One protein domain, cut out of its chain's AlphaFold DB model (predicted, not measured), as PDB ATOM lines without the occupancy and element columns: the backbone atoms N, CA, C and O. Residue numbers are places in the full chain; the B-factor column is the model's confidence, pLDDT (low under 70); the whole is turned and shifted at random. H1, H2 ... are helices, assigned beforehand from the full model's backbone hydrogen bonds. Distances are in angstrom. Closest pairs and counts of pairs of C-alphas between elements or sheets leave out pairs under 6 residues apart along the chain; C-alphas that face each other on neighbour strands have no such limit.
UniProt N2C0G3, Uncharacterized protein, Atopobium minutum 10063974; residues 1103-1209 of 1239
ATOM      1  N   ARG A1103     -46.881 -58.814  34.013       51.41
ATOM      2  CA  ARG A1103     -45.571 -58.870  34.721       51.41
ATOM      3  C   ARG A1103     -44.406 -58.101  34.038       51.41
ATOM      4  O   ARG A1103     -43.246 -58.237  34.449       51.41
ATOM      5  N   LYS A1104     -44.658 -57.322  32.976       56.88
ATOM      6  CA  LYS A1104     -43.640 -56.685  32.109       56.88
ATOM      7  C   LYS A1104     -43.505 -55.151  32.219       56.88
ATOM      8  O   LYS A1104     -42.570 -54.630  31.616       56.88
ATOM      9  N   LEU A1105     -44.341 -54.465  33.003       71.69
ATOM     10  CA  LEU A1105     -44.301 -53.000  33.199       71.69
ATOM     11  C   LEU A1105     -43.573 -52.587  34.503       71.69
ATOM     12  O   LEU A1105     -43.232 -53.458  35.312       71.69
ATOM     13  N   VAL A1106     -43.281 -51.289  34.656       75.38
ATOM     14  CA  VAL A1106     -42.656 -50.633  35.830       75.38
ATOM     15  C   VAL A1106     -43.691 -49.795  36.575       75.38
ATOM     16  O   VAL A1106     -44.477 -49.114  35.925       75.38
ATOM     17  N   ASP A1107     -43.675 -49.800  37.903       78.69
ATOM     18  CA  ASP A1107     -44.532 -48.921  38.706       78.69
ATOM     19  C   ASP A1107     -44.143 -47.427  38.526       78.69
ATOM     20  O   ASP A1107     -42.942 -47.135  38.449       78.69
ATOM     21  N   PRO A1108     -45.097 -46.474  38.424       79.12
ATOM     22  CA  PRO A1108     -44.785 -45.050  38.288       79.12
ATOM     23  C   PRO A1108     -43.977 -44.491  39.460       79.12
ATOM     24  O   PRO A1108     -43.016 -43.768  39.218       79.12
ATOM     25  N   LEU A1109     -44.295 -44.860  40.705       74.12
ATOM     26  CA  LEU A1109     -43.594 -44.356  41.887       74.12
ATOM     27  C   LEU A1109     -42.162 -44.907  41.942       74.12
ATOM     28  O   LEU A1109     -41.217 -44.163  42.199       74.12
ATOM     29  N   GLN A1110     -41.977 -46.189  41.603       74.44
ATOM     30  CA  GLN A1110     -40.645 -46.785  41.427       74.44
ATOM     31  C   GLN A1110     -39.829 -46.018  40.372       74.44
ATOM     32  O   GLN A1110     -38.653 -45.716  40.585       74.44
ATOM     33  N   TYR A1111     -40.452 -45.674  39.242       82.19
ATOM     34  CA  TYR A1111     -39.806 -44.906  38.181       82.19
ATOM     35  C   TYR A1111     -39.445 -43.481  38.637       82.19
ATOM     36  O   TYR A1111     -38.302 -43.072  38.449       82.19
ATOM     37  N   GLU A1112     -40.370 -42.765  39.288       80.00
ATOM     38  CA  GLU A1112     -40.191 -41.416  39.858       80.00
ATOM     39  C   GLU A1112     -39.059 -41.362  40.899       80.00
ATOM     40  O   GLU A1112     -38.263 -40.418  40.907       80.00
ATOM     41  N   MET A1113     -38.934 -42.393  41.742       75.12
ATOM     42  CA  MET A1113     -37.826 -42.540  42.693       75.12
ATOM     43  C   MET A1113     -36.492 -42.823  41.990       75.12
ATOM     44  O   MET A1113     -35.467 -42.257  42.372       75.12
ATOM     45  N   SER A1114     -36.479 -43.655  40.941       75.19
ATOM     46  CA  SER A1114     -35.246 -43.976  40.209       75.19
ATOM     47  C   SER A1114     -34.655 -42.790  39.438       75.19
ATOM     48  O   SER A1114     -33.459 -42.832  39.140       75.19
ATOM     49  N   ILE A1115     -35.459 -41.792  39.059       79.88
ATOM     50  CA  ILE A1115     -35.003 -40.604  38.310       79.88
ATOM     51  C   ILE A1115     -34.792 -39.364  39.199       79.88
ATOM     52  O   ILE A1115     -34.467 -38.309  38.665       79.88
ATOM     53  N   MET A1116     -34.990 -39.490  40.520       71.38
ATOM     54  CA  MET A1116     -34.884 -38.416  41.526       71.38
ATOM     55  C   MET A1116     -35.675 -37.130  41.196       71.38
ATOM     56  O   MET A1116     -35.233 -36.017  41.475       71.38
ATOM     57  N   ASP A1117     -36.860 -37.266  40.598       73.81
ATOM     58  CA  ASP A1117     -37.620 -36.121  40.085       73.81
ATOM     59  C   ASP A1117     -38.603 -35.567  41.128       73.81
ATOM     60  O   ASP A1117     -39.735 -36.037  41.261       73.81
ATOM     61  N   ALA A1118     -38.157 -34.562  41.886       66.94
ATOM     62  CA  ALA A1118     -38.930 -33.969  42.980       66.94
ATOM     63  C   ALA A1118     -40.264 -33.339  42.527       66.94
ATOM     64  O   ALA A1118     -41.231 -33.366  43.292       66.94
ATOM     65  N   ASP A1119     -40.339 -32.819  41.296       73.94
ATOM     66  CA  ASP A1119     -41.564 -32.215  40.757       73.94
ATOM     67  C   ASP A1119     -42.647 -33.279  40.511       73.94
ATOM     68  O   ASP A1119     -43.817 -33.057  40.811       73.94
ATOM     69  N   LEU A1120     -42.269 -34.448  39.971       76.06
ATOM     70  CA  LEU A1120     -43.191 -35.564  39.727       76.06
ATOM     71  C   LEU A1120     -43.659 -36.235  41.025       76.06
ATOM     72  O   LEU A1120     -44.837 -36.583  41.148       76.06
ATOM     73  N   GLN A1121     -42.746 -36.394  41.988       73.31
ATOM     74  CA  GLN A1121     -43.037 -37.012  43.286       73.31
ATOM     75  C   GLN A1121     -44.054 -36.196  44.099       73.31
ATOM     76  O   GLN A1121     -44.886 -36.779  44.789       73.31
ATOM     77  N   ASN A1122     -44.023 -34.864  43.983       67.81
ATOM     78  CA  ASN A1122     -44.882 -33.940  44.734       67.81
ATOM     79  C   ASN A1122     -45.949 -33.249  43.862       67.81
ATOM     80  O   ASN A1122     -46.466 -32.197  44.241       67.81
ATOM     81  N   TYR A1123     -46.270 -33.794  42.683       78.00
ATOM     82  CA  TYR A1123     -47.203 -33.151  41.755       78.00
ATOM     83  C   TYR A1123     -48.631 -33.077  42.323       78.00
ATOM     84  O   TYR A1123     -49.271 -34.105  42.555       78.00
ATOM     85  N   VAL A1124     -49.153 -31.855  42.456       65.38
ATOM     86  CA  VAL A1124     -50.545 -31.564  42.828       65.38
ATOM     87  C   VAL A1124     -51.206 -30.773  41.688       65.38
ATOM     88  O   VAL A1124     -50.710 -29.697  41.339       65.38
ATOM     89  N   PRO A1125     -52.307 -31.266  41.084       76.31
ATOM     90  CA  PRO A1125     -52.989 -30.566  39.997       76.31
ATOM     91  C   PRO A1125     -53.613 -29.257  40.499       76.31
ATOM     92  O   PRO A1125     -54.259 -29.229  41.544       76.31
ATOM     93  N   SER A1126     -53.434 -28.174  39.741       64.62
ATOM     94  CA  SER A1126     -53.871 -26.822  40.128       64.62
ATOM     95  C   SER A1126     -55.082 -26.329  39.333       64.62
ATOM     96  O   SER A1126     -55.805 -25.444  39.791       64.62
ATOM     97  N   PHE A1127     -55.337 -26.899  38.151       56.47
ATOM     98  CA  PHE A1127     -56.437 -26.493  37.273       56.47
ATOM     99  C   PHE A1127     -57.462 -27.614  37.046       56.47
ATOM    100  O   PHE A1127     -57.133 -28.798  37.008       56.47
ATOM    101  N   GLY A1128     -58.731 -27.245  36.827       55.38
ATOM    102  CA  GLY A1128     -59.847 -28.200  36.715       55.38
ATOM    103  C   GLY A1128     -59.714 -29.259  35.612       55.38
ATOM    104  O   GLY A1128     -60.272 -30.343  35.736       55.38
ATOM    105  N   TRP A1129     -58.942 -28.981  34.558       59.81
ATOM    106  CA  TRP A1129     -58.656 -29.936  33.482       59.81
ATOM    107  C   TRP A1129     -57.490 -30.889  33.804       59.81
ATOM    108  O   TRP A1129     -57.407 -31.960  33.208       59.81
ATOM    109  N   GLU A1130     -56.618 -30.548  34.759       71.50
ATOM    110  CA  GLU A1130     -55.559 -31.441  35.255       71.50
ATOM    111  C   GLU A1130     -56.112 -32.486  36.230       71.50
ATOM    112  O   GLU A1130     -55.622 -33.616  36.254       71.50
ATOM    113  N   MET A1131     -57.147 -32.112  36.995       71.06
ATOM    114  CA  MET A1131     -57.876 -32.971  37.943       71.06
ATOM    115  C   MET A1131     -58.799 -34.001  37.268       71.06
ATOM    116  O   MET A1131     -59.305 -34.899  37.937       71.06
ATOM    117  N   ALA A1132     -59.031 -33.896  35.957       76.38
ATOM    118  CA  ALA A1132     -59.790 -34.890  35.202       76.38
ATOM    119  C   ALA A1132     -59.052 -36.250  35.163       76.38
ATOM    120  O   ALA A1132     -57.819 -36.270  35.203       76.38
ATOM    121  N   PRO A1133     -59.756 -37.392  35.040       80.31
ATOM    122  CA  PRO A1133     -59.107 -38.697  34.903       80.31
ATOM    123  C   PRO A1133     -58.271 -38.781  33.607       80.31
ATOM    124  O   PRO A1133     -58.645 -38.170  32.598       80.31
ATOM    125  N   PRO A1134     -57.153 -39.538  33.582       86.69
ATOM    126  CA  PRO A1134     -56.334 -39.687  32.382       86.69
ATOM    127  C   PRO A1134     -57.119 -40.282  31.211       86.69
ATOM    128  O   PRO A1134     -57.849 -41.260  31.357       86.69
ATOM    129  N   SER A1135     -56.915 -39.743  30.011       85.25
ATOM    130  CA  SER A1135     -57.513 -40.302  28.798       85.25
ATOM    131  C   SER A1135     -56.858 -41.625  28.387       85.25
ATOM    132  O   SER A1135     -55.645 -41.807  28.524       85.25
ATOM    133  N   ASP A1136     -57.627 -42.500  27.730       78.44
ATOM    134  CA  ASP A1136     -57.148 -43.739  27.092       78.44
ATOM    135  C   ASP A1136     -55.870 -43.572  26.258       78.44
ATOM    136  O   ASP A1136     -55.071 -44.503  26.134       78.44
ATOM    137  N   LYS A1137     -55.686 -42.399  25.633       80.88
ATOM    138  CA  LYS A1137     -54.490 -42.083  24.843       80.88
ATOM    139  C   LYS A1137     -53.263 -41.888  25.731       80.88
ATOM    140  O   LYS A1137     -52.202 -42.395  25.379       80.88
ATOM    141  N   GLN A1138     -53.402 -41.191  26.859       83.81
ATOM    142  CA  GLN A1138     -52.320 -41.004  27.829       83.81
ATOM    143  C   GLN A1138     -51.950 -42.340  28.485       83.81
ATOM    144  O   GLN A1138     -50.775 -42.699  28.490       83.81
ATOM    145  N   LEU A1139     -52.941 -43.122  28.931       83.44
ATOM    146  CA  LEU A1139     -52.719 -44.438  29.546       83.44
ATOM    147  C   LEU A1139     -51.969 -45.388  28.594       83.44
ATOM    148  O   LEU A1139     -50.904 -45.900  28.938       83.44
ATOM    149  N   LYS A1140     -52.433 -45.536  27.343       81.81
ATOM    150  CA  LYS A1140     -51.748 -46.363  26.327       81.81
ATOM    151  C   LYS A1140     -50.356 -45.835  25.959       81.81
ATOM    152  O   LYS A1140     -49.460 -46.628  25.662       81.81
ATOM    153  N   ALA A1141     -50.141 -44.518  25.981       82.44
ATOM    154  CA  ALA A1141     -48.821 -43.937  25.746       82.44
ATOM    155  C   ALA A1141     -47.841 -44.273  26.888       82.44
ATOM    156  O   ALA A1141     -46.693 -44.634  26.611       82.44
ATOM    157  N   LEU A1142     -48.297 -44.239  28.143       85.69
ATOM    158  CA  LEU A1142     -47.516 -44.609  29.330       85.69
ATOM    159  C   LEU A1142     -47.146 -46.103  29.320       85.69
ATOM    160  O   LEU A1142     -45.965 -46.445  29.446       85.69
ATOM    161  N   GLU A1143     -48.111 -46.985  29.035       82.75
ATOM    162  CA  GLU A1143     -47.863 -48.425  28.862       82.75
ATOM    163  C   GLU A1143     -46.854 -48.715  27.740       82.75
ATOM    164  O   GLU A1143     -45.977 -49.573  27.886       82.75
ATOM    165  N   SER A1144     -46.917 -47.977  26.623       80.62
ATOM    166  CA  SER A1144     -45.983 -48.164  25.503       80.62
ATOM    167  C   SER A1144     -44.528 -47.852  25.898       80.62
ATOM    168  O   SER A1144     -43.606 -48.612  25.557       80.62
ATOM    169  N   HIS A1145     -44.336 -46.812  26.721       78.81
ATOM    170  CA  HIS A1145     -43.056 -46.450  27.336       78.81
ATOM    171  C   HIS A1145     -42.616 -47.418  28.448       78.81
ATOM    172  O   HIS A1145     -41.431 -47.484  28.773       78.81
ATOM    173  N   GLY A1146     -43.521 -48.268  28.937       77.88
ATOM    174  CA  GLY A1146     -43.242 -49.330  29.904       77.88
ATOM    175  C   GLY A1146     -43.715 -49.040  31.325       77.88
ATOM    176  O   GLY A1146     -43.443 -49.860  32.198       77.88
ATOM    177  N   ILE A1147     -44.408 -47.925  31.556       84.25
ATOM    178  CA  ILE A1147     -44.968 -47.549  32.858       84.25
ATOM    179  C   ILE A1147     -46.331 -48.225  33.062       84.25
ATOM    180  O   ILE A1147     -47.102 -48.397  32.121       84.25
ATOM    181  N   PHE A1148     -46.619 -48.637  34.292       83.56
ATOM    182  CA  PHE A1148     -47.877 -49.241  34.706       83.56
ATOM    183  C   PHE A1148     -48.929 -48.150  34.931       83.56
ATOM    184  O   PHE A1148     -48.866 -47.402  35.902       83.56
ATOM    185  N   ALA A1149     -49.875 -48.034  34.000       80.44
ATOM    186  CA  ALA A1149     -50.771 -46.883  33.930       80.44
ATOM    187  C   ALA A1149     -51.955 -46.927  34.921       80.44
ATOM    188  O   ALA A1149     -52.502 -45.873  35.231       80.44
ATOM    189  N   ASP A1150     -52.309 -48.104  35.459       76.50
ATOM    190  CA  ASP A1150     -53.477 -48.304  36.343       76.50
ATOM    191  C   ASP A1150     -53.370 -47.548  37.699       76.50
ATOM    192  O   ASP A1150     -54.351 -47.468  38.429       76.50
ATOM    193  N   SER A1151     -52.195 -47.001  38.048       71.88
ATOM    194  CA  SER A1151     -51.921 -46.283  39.315       71.88
ATOM    195  C   SER A1151     -51.762 -44.760  39.158       71.88
ATOM    196  O   SER A1151     -51.265 -44.087  40.058       71.88
ATOM    197  N   ILE A1152     -52.157 -44.198  38.010       80.81
ATOM    198  CA  ILE A1152     -52.041 -42.760  37.727       80.81
ATOM    199  C   ILE A1152     -53.426 -42.115  37.817       80.81
ATOM    200  O   ILE A1152     -54.298 -42.374  36.992       80.81
ATOM    201  N   GLU A1153     -53.614 -41.259  38.818       77.25
ATOM    202  CA  GLU A1153     -54.943 -40.794  39.241       77.25
ATOM    203  C   GLU A1153     -55.515 -39.643  38.392       77.25
ATOM    204  O   GLU A1153     -56.733 -39.527  38.264       77.25
ATOM    205  N   CYS A1154     -54.671 -38.797  37.784       86.12
ATOM    206  CA  CYS A1154     -55.121 -37.585  37.085       86.12
ATOM    207  C   CYS A1154     -54.387 -37.301  35.758       86.12
ATOM    208  O   CYS A1154     -53.218 -37.651  35.554       86.12
ATOM    209  N   ALA A1155     -55.088 -36.644  34.831       85.44
ATOM    210  CA  ALA A1155     -54.620 -36.321  33.484       85.44
ATOM    211  C   ALA A1155     -53.425 -35.356  33.482       85.44
ATOM    212  O   ALA A1155     -52.579 -35.430  32.583       85.44
ATOM    213  N   GLY A1156     -53.323 -34.491  34.497       84.62
ATOM    214  CA  GLY A1156     -52.152 -33.650  34.741       84.62
ATOM    215  C   GLY A1156     -50.888 -34.483  34.982       84.62
ATOM    216  O   GLY A1156     -49.941 -34.411  34.190       84.62
ATOM    217  N   LYS A1157     -50.910 -35.376  35.987       84.44
ATOM    218  CA  LYS A1157     -49.764 -36.246  36.321       84.44
ATOM    219  C   LYS A1157     -49.396 -37.170  35.157       84.44
ATOM    220  O   LYS A1157     -48.217 -37.320  34.835       84.44
ATOM    221  N   ALA A1158     -50.393 -37.717  34.454       87.31
ATOM    222  CA  ALA A1158     -50.173 -38.531  33.257       87.31
ATOM    223  C   ALA A1158     -49.439 -37.767  32.135       87.31
ATOM    224  O   ALA A1158     -48.543 -38.317  31.491       87.31
ATOM    225  N   SER A1159     -49.786 -36.495  31.913       87.94
ATOM    226  CA  SER A1159     -49.133 -35.640  30.910       87.94
ATOM    227  C   SER A1159     -47.702 -35.282  31.309       87.94
ATOM    228  O   SER A1159     -46.798 -35.320  30.475       87.94
ATOM    229  N   MET A1160     -47.476 -34.981  32.588       86.00
ATOM    230  CA  MET A1160     -46.154 -34.648  33.116       86.00
ATOM    231  C   MET A1160     -45.185 -35.838  33.035       86.00
ATOM    232  O   MET A1160     -44.051 -35.671  32.580       86.00
ATOM    233  N   LEU A1161     -45.646 -37.049  33.378       86.81
ATOM    234  CA  LEU A1161     -44.879 -38.291  33.217       86.81
ATOM    235  C   LEU A1161     -44.484 -38.538  31.755       86.81
ATOM    236  O   LEU A1161     -43.322 -38.841  31.481       86.81
ATOM    237  N   LEU A1162     -45.419 -38.371  30.811       88.06
ATOM    238  CA  LEU A1162     -45.144 -38.515  29.376       88.06
ATOM    239  C   LEU A1162     -44.109 -37.498  28.881       88.06
ATOM    240  O   LEU A1162     -43.124 -37.886  28.256       88.06
ATOM    241  N   ASN A1163     -44.265 -36.221  29.238       85.75
ATOM    242  CA  ASN A1163     -43.312 -35.172  28.872       85.75
ATOM    243  C   ASN A1163     -41.900 -35.453  29.424       85.75
ATOM    244  O   ASN A1163     -40.907 -35.260  28.719       85.75
ATOM    245  N   ARG A1164     -41.787 -35.951  30.668       85.56
ATOM    246  CA  ARG A1164     -40.491 -36.307  31.276       85.56
ATOM    247  C   ARG A1164     -39.872 -37.552  30.619       85.56
ATOM    248  O   ARG A1164     -38.658 -37.585  30.420       85.56
ATOM    249  N   LEU A1165     -40.681 -38.548  30.238       85.44
ATOM    250  CA  LEU A1165     -40.248 -39.728  29.471       85.44
ATOM    251  C   LEU A1165     -39.692 -39.351  28.089       85.44
ATOM    252  O   LEU A1165     -38.604 -39.803  27.730       85.44
ATOM    253  N   ASP A1166     -40.404 -38.511  27.334       83.81
ATOM    254  CA  ASP A1166     -39.968 -38.075  26.002       83.81
ATOM    255  C   ASP A1166     -38.712 -37.190  26.067       83.81
ATOM    256  O   ASP A1166     -37.790 -37.377  25.267       83.81
ATOM    257  N   LYS A1167     -38.601 -36.299  27.066       84.06
ATOM    258  CA  LYS A1167     -37.388 -35.497  27.294       84.06
ATOM    259  C   LYS A1167     -36.163 -36.375  27.585       84.06
ATOM    260  O   LYS A1167     -35.155 -36.267  26.890       84.06
ATOM    261  N   ARG A1168     -36.273 -37.318  28.528       84.94
ATOM    262  CA  ARG A1168     -35.184 -38.255  28.875       84.94
ATOM    263  C   ARG A1168     -34.745 -39.130  27.698       84.94
ATOM    264  O   ARG A1168     -33.570 -39.470  27.568       84.94
ATOM    265  N   LYS A1169     -35.684 -39.488  26.821       79.75
ATOM    266  CA  LYS A1169     -35.421 -40.229  25.581       79.75
ATOM    267  C   LYS A1169     -34.659 -39.385  24.554       79.75
ATOM    268  O   LYS A1169     -33.778 -39.924  23.890       79.75
ATOM    269  N   ALA A1170     -34.949 -38.086  24.448       77.69
ATOM    270  CA  ALA A1170     -34.175 -37.152  23.625       77.69
ATOM    271  C   ALA A1170     -32.754 -36.917  24.181       77.69
ATOM    272  O   ALA A1170     -31.806 -36.796  23.411       77.69
ATOM    273  N   GLU A1171     -32.598 -36.932  25.507       79.81
ATOM    274  CA  GLU A1171     -31.311 -36.813  26.212       79.81
ATOM    275  C   GLU A1171     -30.473 -38.112  26.195       79.81
ATOM    276  O   GLU A1171     -29.332 -38.124  26.650       79.81
ATOM    277  N   GLY A1172     -31.000 -39.214  25.641       79.44
ATOM    278  CA  GLY A1172     -30.281 -40.488  25.530       79.44
ATOM    279  C   GLY A1172     -30.135 -41.250  26.853       79.44
ATOM    280  O   GLY A1172     -29.206 -42.048  27.003       79.44
ATOM    281  N   MET A1173     -31.036 -41.017  27.810       85.88
ATOM    282  CA  MET A1173     -31.024 -41.632  29.140       85.88
ATOM    283  C   MET A1173     -31.648 -43.035  29.148       85.88
ATOM    284  O   MET A1173     -32.362 -43.438  28.226       85.88
ATOM    285  N   SER A1174     -31.393 -43.793  30.216       84.75
ATOM    286  CA  SER A1174     -31.955 -45.128  30.428       84.75
ATOM    287  C   SER A1174     -33.492 -45.140  30.356       84.75
ATOM    288  O   SER A1174     -34.195 -44.300  30.932       84.75
ATOM    289  N   SER A1175     -34.029 -46.123  29.627       84.56
ATOM    290  CA  SER A1175     -35.474 -46.335  29.493       84.56
ATOM    291  C   SER A1175     -36.051 -47.065  30.709       84.56
ATOM    292  O   SER A1175     -35.378 -47.898  31.316       84.56
ATOM    293  N   ALA A1176     -37.336 -46.850  31.010       83.44
ATOM    294  CA  ALA A1176     -38.031 -47.518  32.119       83.44
ATOM    295  C   ALA A1176     -37.844 -49.055  32.110       83.44
ATOM    296  O   ALA A1176     -37.593 -49.678  33.142       83.44
ATOM    297  N   LYS A1177     -37.870 -49.679  30.923       81.56
ATOM    298  CA  LYS A1177     -37.666 -51.131  30.759       81.56
ATOM    299  C   LYS A1177     -36.250 -51.585  31.149       81.56
ATOM    300  O   LYS A1177     -36.116 -52.687  31.675       81.56
ATOM    301  N   GLN A1178     -35.225 -50.758  30.916       84.88
ATOM    302  CA  GLN A1178     -33.840 -51.018  31.336       84.88
ATOM    303  C   GLN A1178     -33.654 -50.770  32.837       84.88
ATOM    304  O   GLN A1178     -33.054 -51.614  33.497       84.88
ATOM    305  N   ILE A1179     -34.226 -49.681  33.370       85.00
ATOM    306  CA  ILE A1179     -34.231 -49.350  34.807       85.00
ATOM    307  C   ILE A1179     -34.745 -50.547  35.610       85.00
ATOM    308  O   ILE A1179     -33.980 -51.176  36.335       85.00
ATOM    309  N   ARG A1180     -35.983 -50.988  35.353       84.88
ATOM    310  CA  ARG A1180     -36.587 -52.129  36.061       84.88
ATOM    311  C   ARG A1180     -35.827 -53.448  35.867       84.88
ATOM    312  O   ARG A1180     -35.875 -54.321  36.735       84.88
ATOM    313  N   LEU A1181     -35.181 -53.651  34.715       83.69
ATOM    314  CA  LEU A1181     -34.395 -54.864  34.473       83.69
ATOM    315  C   LEU A1181     -33.130 -54.888  35.334       83.69
ATOM    316  O   LEU A1181     -32.794 -55.945  35.854       83.69
ATOM    317  N   LEU A1182     -32.457 -53.749  35.495       84.81
ATOM    318  CA  LEU A1182     -31.243 -53.628  36.297       84.81
ATOM    319  C   LEU A1182     -31.553 -53.541  37.799       84.81
ATOM    320  O   LEU A1182     -30.919 -54.244  38.580       84.81
ATOM    321  N   GLU A1183     -32.592 -52.816  38.209       83.00
ATOM    322  CA  GLU A1183     -33.048 -52.777  39.608       83.00
ATOM    323  C   GLU A1183     -33.426 -54.164  40.149       83.00
ATOM    324  O   GLU A1183     -33.171 -54.473  41.311       83.00
ATOM    325  N   ARG A1184     -33.937 -55.063  39.293       81.31
ATOM    326  CA  ARG A1184     -34.172 -56.474  39.651       81.31
ATOM    327  C   ARG A1184     -32.900 -57.211  40.092       81.31
ATOM    328  O   ARG A1184     -33.001 -58.155  40.869       81.31
ATOM    329  N   TYR A1185     -31.733 -56.802  39.601       81.62
ATOM    330  CA  TYR A1185     -30.429 -57.336  40.003       81.62
ATOM    331  C   TYR A1185     -29.768 -56.511  41.123       81.62
ATOM    332  O   TYR A1185     -28.595 -56.719  41.407       81.62
ATOM    333  N   GLY A1186     -30.508 -55.599  41.767       78.31
ATOM    334  CA  GLY A1186     -30.065 -54.820  42.928       78.31
ATOM    335  C   GLY A1186     -29.418 -53.469  42.607       78.31
ATOM    336  O   GLY A1186     -29.027 -52.765  43.537       78.31
ATOM    337  N   PHE A1187     -29.302 -53.092  41.329       84.56
ATOM    338  CA  PHE A1187     -28.715 -51.809  40.931       84.56
ATOM    339  C   PHE A1187     -29.627 -50.640  41.315       84.56
ATOM    340  O   PHE A1187     -30.825 -50.694  41.055       84.56
ATOM    341  N   LYS A1188     -29.075 -49.579  41.910       80.56
ATOM    342  CA  LYS A1188     -29.830 -48.382  42.327       80.56
ATOM    343  C   LYS A1188     -29.593 -47.200  41.386       80.56
ATOM    344  O   LYS A1188     -28.585 -47.154  40.689       80.56
ATOM    345  N   HIS A1189     -30.533 -46.249  41.378       77.69
ATOM    346  CA  HIS A1189     -30.450 -44.979  40.635       77.69
ATOM    347  C   HIS A1189     -30.153 -45.146  39.131       77.69
ATOM    348  O   HIS A1189     -29.545 -44.295  38.488       77.69
ATOM    349  N   VAL A1190     -30.630 -46.246  38.535       81.31
ATOM    350  CA  VAL A1190     -30.396 -46.580  37.116       81.31
ATOM    351  C   VAL A1190     -30.986 -45.516  36.177       81.31
ATOM    352  O   VAL A1190     -30.530 -45.350  35.046       81.31
ATOM    353  N   GLY A1191     -31.975 -44.754  36.650       79.69
ATOM    354  CA  GLY A1191     -32.529 -43.573  35.988       79.69
ATOM    355  C   GLY A1191     -31.519 -42.453  35.708       79.69
ATOM    356  O   GLY A1191     -31.745 -41.669  34.790       79.69
ATOM    357  N   GLU A1192     -30.386 -42.394  36.400       80.38
ATOM    358  CA  GLU A1192     -29.332 -41.401  36.140       80.38
ATOM    359  C   GLU A1192     -28.346 -41.841  35.044       80.38
ATOM    360  O   GLU A1192     -27.498 -41.065  34.611       80.38
ATOM    361  N   TRP A1193     -28.439 -43.088  34.574       84.62
ATOM    362  CA  TRP A1193     -27.479 -43.655  33.628       84.62
ATOM    363  C   TRP A1193     -27.886 -43.386  32.176       84.62
ATOM    364  O   TRP A1193     -29.074 -43.321  31.842       84.62
ATOM    365  N   SER A1194     -26.902 -43.326  31.274       83.81
ATOM    366  CA  SER A1194     -27.186 -43.256  29.839       83.81
ATOM    367  C   SER A1194     -27.733 -44.583  29.296       83.81
ATOM    368  O   SER A1194     -27.494 -45.668  29.842       83.81
ATOM    369  N   LEU A1195     -28.456 -44.514  28.177       81.12
ATOM    370  CA  LEU A1195     -29.027 -45.679  27.500       81.12
ATOM    371  C   LEU A1195     -27.948 -46.688  27.077       81.12
ATOM    372  O   LEU A1195     -28.188 -47.896  27.128       81.12
ATOM    373  N   ASP A1196     -26.759 -46.209  26.706       80.00
ATOM    374  CA  ASP A1196     -25.609 -47.046  26.354       80.00
ATOM    375  C   ASP A1196     -24.980 -47.709  27.592       80.00
ATOM    376  O   ASP A1196     -24.777 -48.922  27.597       80.00
ATOM    377  N   GLN A1197     -24.774 -46.971  28.693       83.44
ATOM    378  CA  GLN A1197     -24.276 -47.539  29.956       83.44
ATOM    379  C   GLN A1197     -25.187 -48.662  30.478       83.44
ATOM    380  O   GLN A1197     -24.706 -49.751  30.808       83.44
ATOM    381  N   ALA A1198     -26.504 -48.431  30.484       84.06
ATOM    382  CA  ALA A1198     -27.485 -49.443  30.866       84.06
ATOM    383  C   ALA A1198     -27.452 -50.658  29.916       84.06
ATOM    384  O   ALA A1198     -27.459 -51.802  30.373       84.06
ATOM    385  N   SER A1199     -27.355 -50.431  28.601       85.50
ATOM    386  CA  SER A1199     -27.281 -51.507  27.600       85.50
ATOM    387  C   SER A1199     -26.018 -52.359  27.746       85.50
ATOM    388  O   SER A1199     -26.116 -53.584  27.740       85.50
ATOM    389  N   ARG A1200     -24.842 -51.749  27.951       83.38
ATOM    390  CA  ARG A1200     -23.577 -52.475  28.164       83.38
ATOM    391  C   ARG A1200     -23.625 -53.361  29.409       83.38
ATOM    392  O   ARG A1200     -23.136 -54.490  29.362       83.38
ATOM    393  N   LEU A1201     -24.229 -52.890  30.507       84.38
ATOM    394  CA  LEU A1201     -24.370 -53.706  31.714       84.38
ATOM    395  C   LEU A1201     -25.367 -54.858  31.516       84.38
ATOM    396  O   LEU A1201     -25.071 -55.979  31.918       84.38
ATOM    397  N   ILE A1202     -26.493 -54.621  30.832       85.88
ATOM    398  CA  ILE A1202     -27.448 -55.681  30.463       85.88
ATOM    399  C   ILE A1202     -26.770 -56.740  29.578       85.88
ATOM    400  O   ILE A1202     -26.932 -57.934  29.831       85.88
ATOM    401  N   SER A1203     -25.955 -56.337  28.599       84.69
ATOM    402  CA  SER A1203     -25.179 -57.268  27.769       84.69
ATOM    403  C   SER A1203     -24.147 -58.059  28.579       84.69
ATOM    404  O   SER A1203     -24.013 -59.262  28.366       84.69
ATOM    405  N   ARG A1204     -23.463 -57.436  29.556       82.88
ATOM    406  CA  ARG A1204     -22.572 -58.143  30.498       82.88
ATOM    407  C   ARG A1204     -23.318 -59.156  31.364       82.88
ATOM    408  O   ARG A1204     -22.829 -60.269  31.523       82.88
ATOM    409  N   LEU A1205     -24.490 -58.801  31.895       83.69
ATOM    410  CA  LEU A1205     -25.336 -59.729  32.652       83.69
ATOM    411  C   LEU A1205     -25.772 -60.902  31.769       83.69
ATOM    412  O   LEU A1205     -25.611 -62.047  32.174       83.69
ATOM    413  N   SER A1206     -26.249 -60.634  30.550       82.50
ATOM    414  CA  SER A1206     -26.652 -61.663  29.580       82.50
ATOM    415  C   SER A1206     -25.500 -62.624  29.245       82.50
ATOM    416  O   SER A1206     -25.665 -63.839  29.341       82.50
ATOM    417  N   ALA A1207     -24.306 -62.094  28.951       79.50
ATOM    418  CA  ALA A1207     -23.102 -62.888  28.688       79.50
ATOM    419  C   ALA A1207     -22.640 -63.709  29.909       79.50
ATOM    420  O   ALA A1207     -22.125 -64.811  29.749       79.50
ATOM    421  N   ASN A1208     -22.873 -63.213  31.129       81.81
ATOM    422  CA  ASN A1208     -22.593 -63.911  32.387       81.81
ATOM    423  C   ASN A1208     -23.786 -64.764  32.884       81.81
ATOM    424  O   ASN A1208     -23.993 -64.930  34.088       81.81
ATOM    425  N   GLY A1209     -24.625 -65.269  31.970       82.75
ATOM    426  CA  GLY A1209     -25.737 -66.170  32.296       82.75
ATOM    427  C   GLY A1209     -26.812 -65.549  33.199       82.75
ATOM    428  O   GLY A1209     -27.392 -66.245  34.032       82.75
TER     429      GLY A1209
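Overview. This is residues 1103 to 1209 of the 1239 residues of an uncharacterized protein of Atopobium minutum 10063974 (UniProt N2C0G3). A rod-like stack of helices: H3 and the longer H4 lie side by side, H1 and the very short H2 join them in one half, and H5 with H6 forms the other half, H5 bridging to H1 over few contacts. The unnamed stretch of residues 1122 to 1135 loops out at one end of the length, and H6 makes the other end. The printed part has 107 residues with six named helices, in the order H1 to H6, and no named strand; the class is all helix. It is compact, with a radius of gyration of the C-alphas of 14.5 A, and spans 51 by 25 by 23 A.

Arrangement. Begin at H1, residues 1108 to 1114; it touches H2, residues 1118 to 1121, with the closest C-alphas those of Glu 1112 and Gln 1121, 6.3 A apart. Next look at H3, residues 1136 to 1145, and H4, residues 1155 to 1170, which touch at Gln 1138 and Ala 1158, their closest C-alphas, 6.3 A apart; they run the same way at a shallow tilt of 33 degrees, only just short of steep. H4 only just touches H2, with 3 pairs of C-alphas within 8 A, through residues 1157 to 1161 alone; the closest C-alphas are those of Leu 1120 and Leu 1161, 7.3 A apart. H1 and H4 are near each other. H5, residues 1176 to 1183, only just touches H1, with 3 pairs of C-alphas within 8 A, the closest those of Tyr 1111 and Ala 1176 at 6.8 A, at a steep tilt of 59 degrees. H6, residues 1195 to 1207, touches H5 through residues 1198 to 1202 alone, with the C-alphas of Gln 1178 and Ala 1198 closest at 6.6 A, at a steep tilt of 50 degrees. H3 and H5 are close but not clearly touching; H6 is apart from H1, H2, H3 and H4. In H1, H3, H4, H5 and H6 every O i to N i+4 pair is within hydrogen-bond range; H2 is too short for such a pair.

Along the chain. Find C-alpha 1108 at (-44.785, -45.050, 38.288), where H1 begins. H3 measures 14.4 A from first to last C-alpha. From C-alpha 1155 at (-54.620, -36.321, 33.484), H4 runs 22.7 A to C-alpha 1170. H6 runs 18.2 A and ends at C-alpha 1207, (-23.102, -62.888, 28.688).

Size, cuts and confidence. The two C-alphas farthest apart are those of Gly 1128 and Asn 1208, at 51.8 A. The printed part has no cut. The links from H2 to H3 and from H5 to H6 are long. The mean pLDDT of the printed part is 79.5; look for values under 70 at residues 1103 to 1104, 1118, 1122, 1124 and 1126 to 1129.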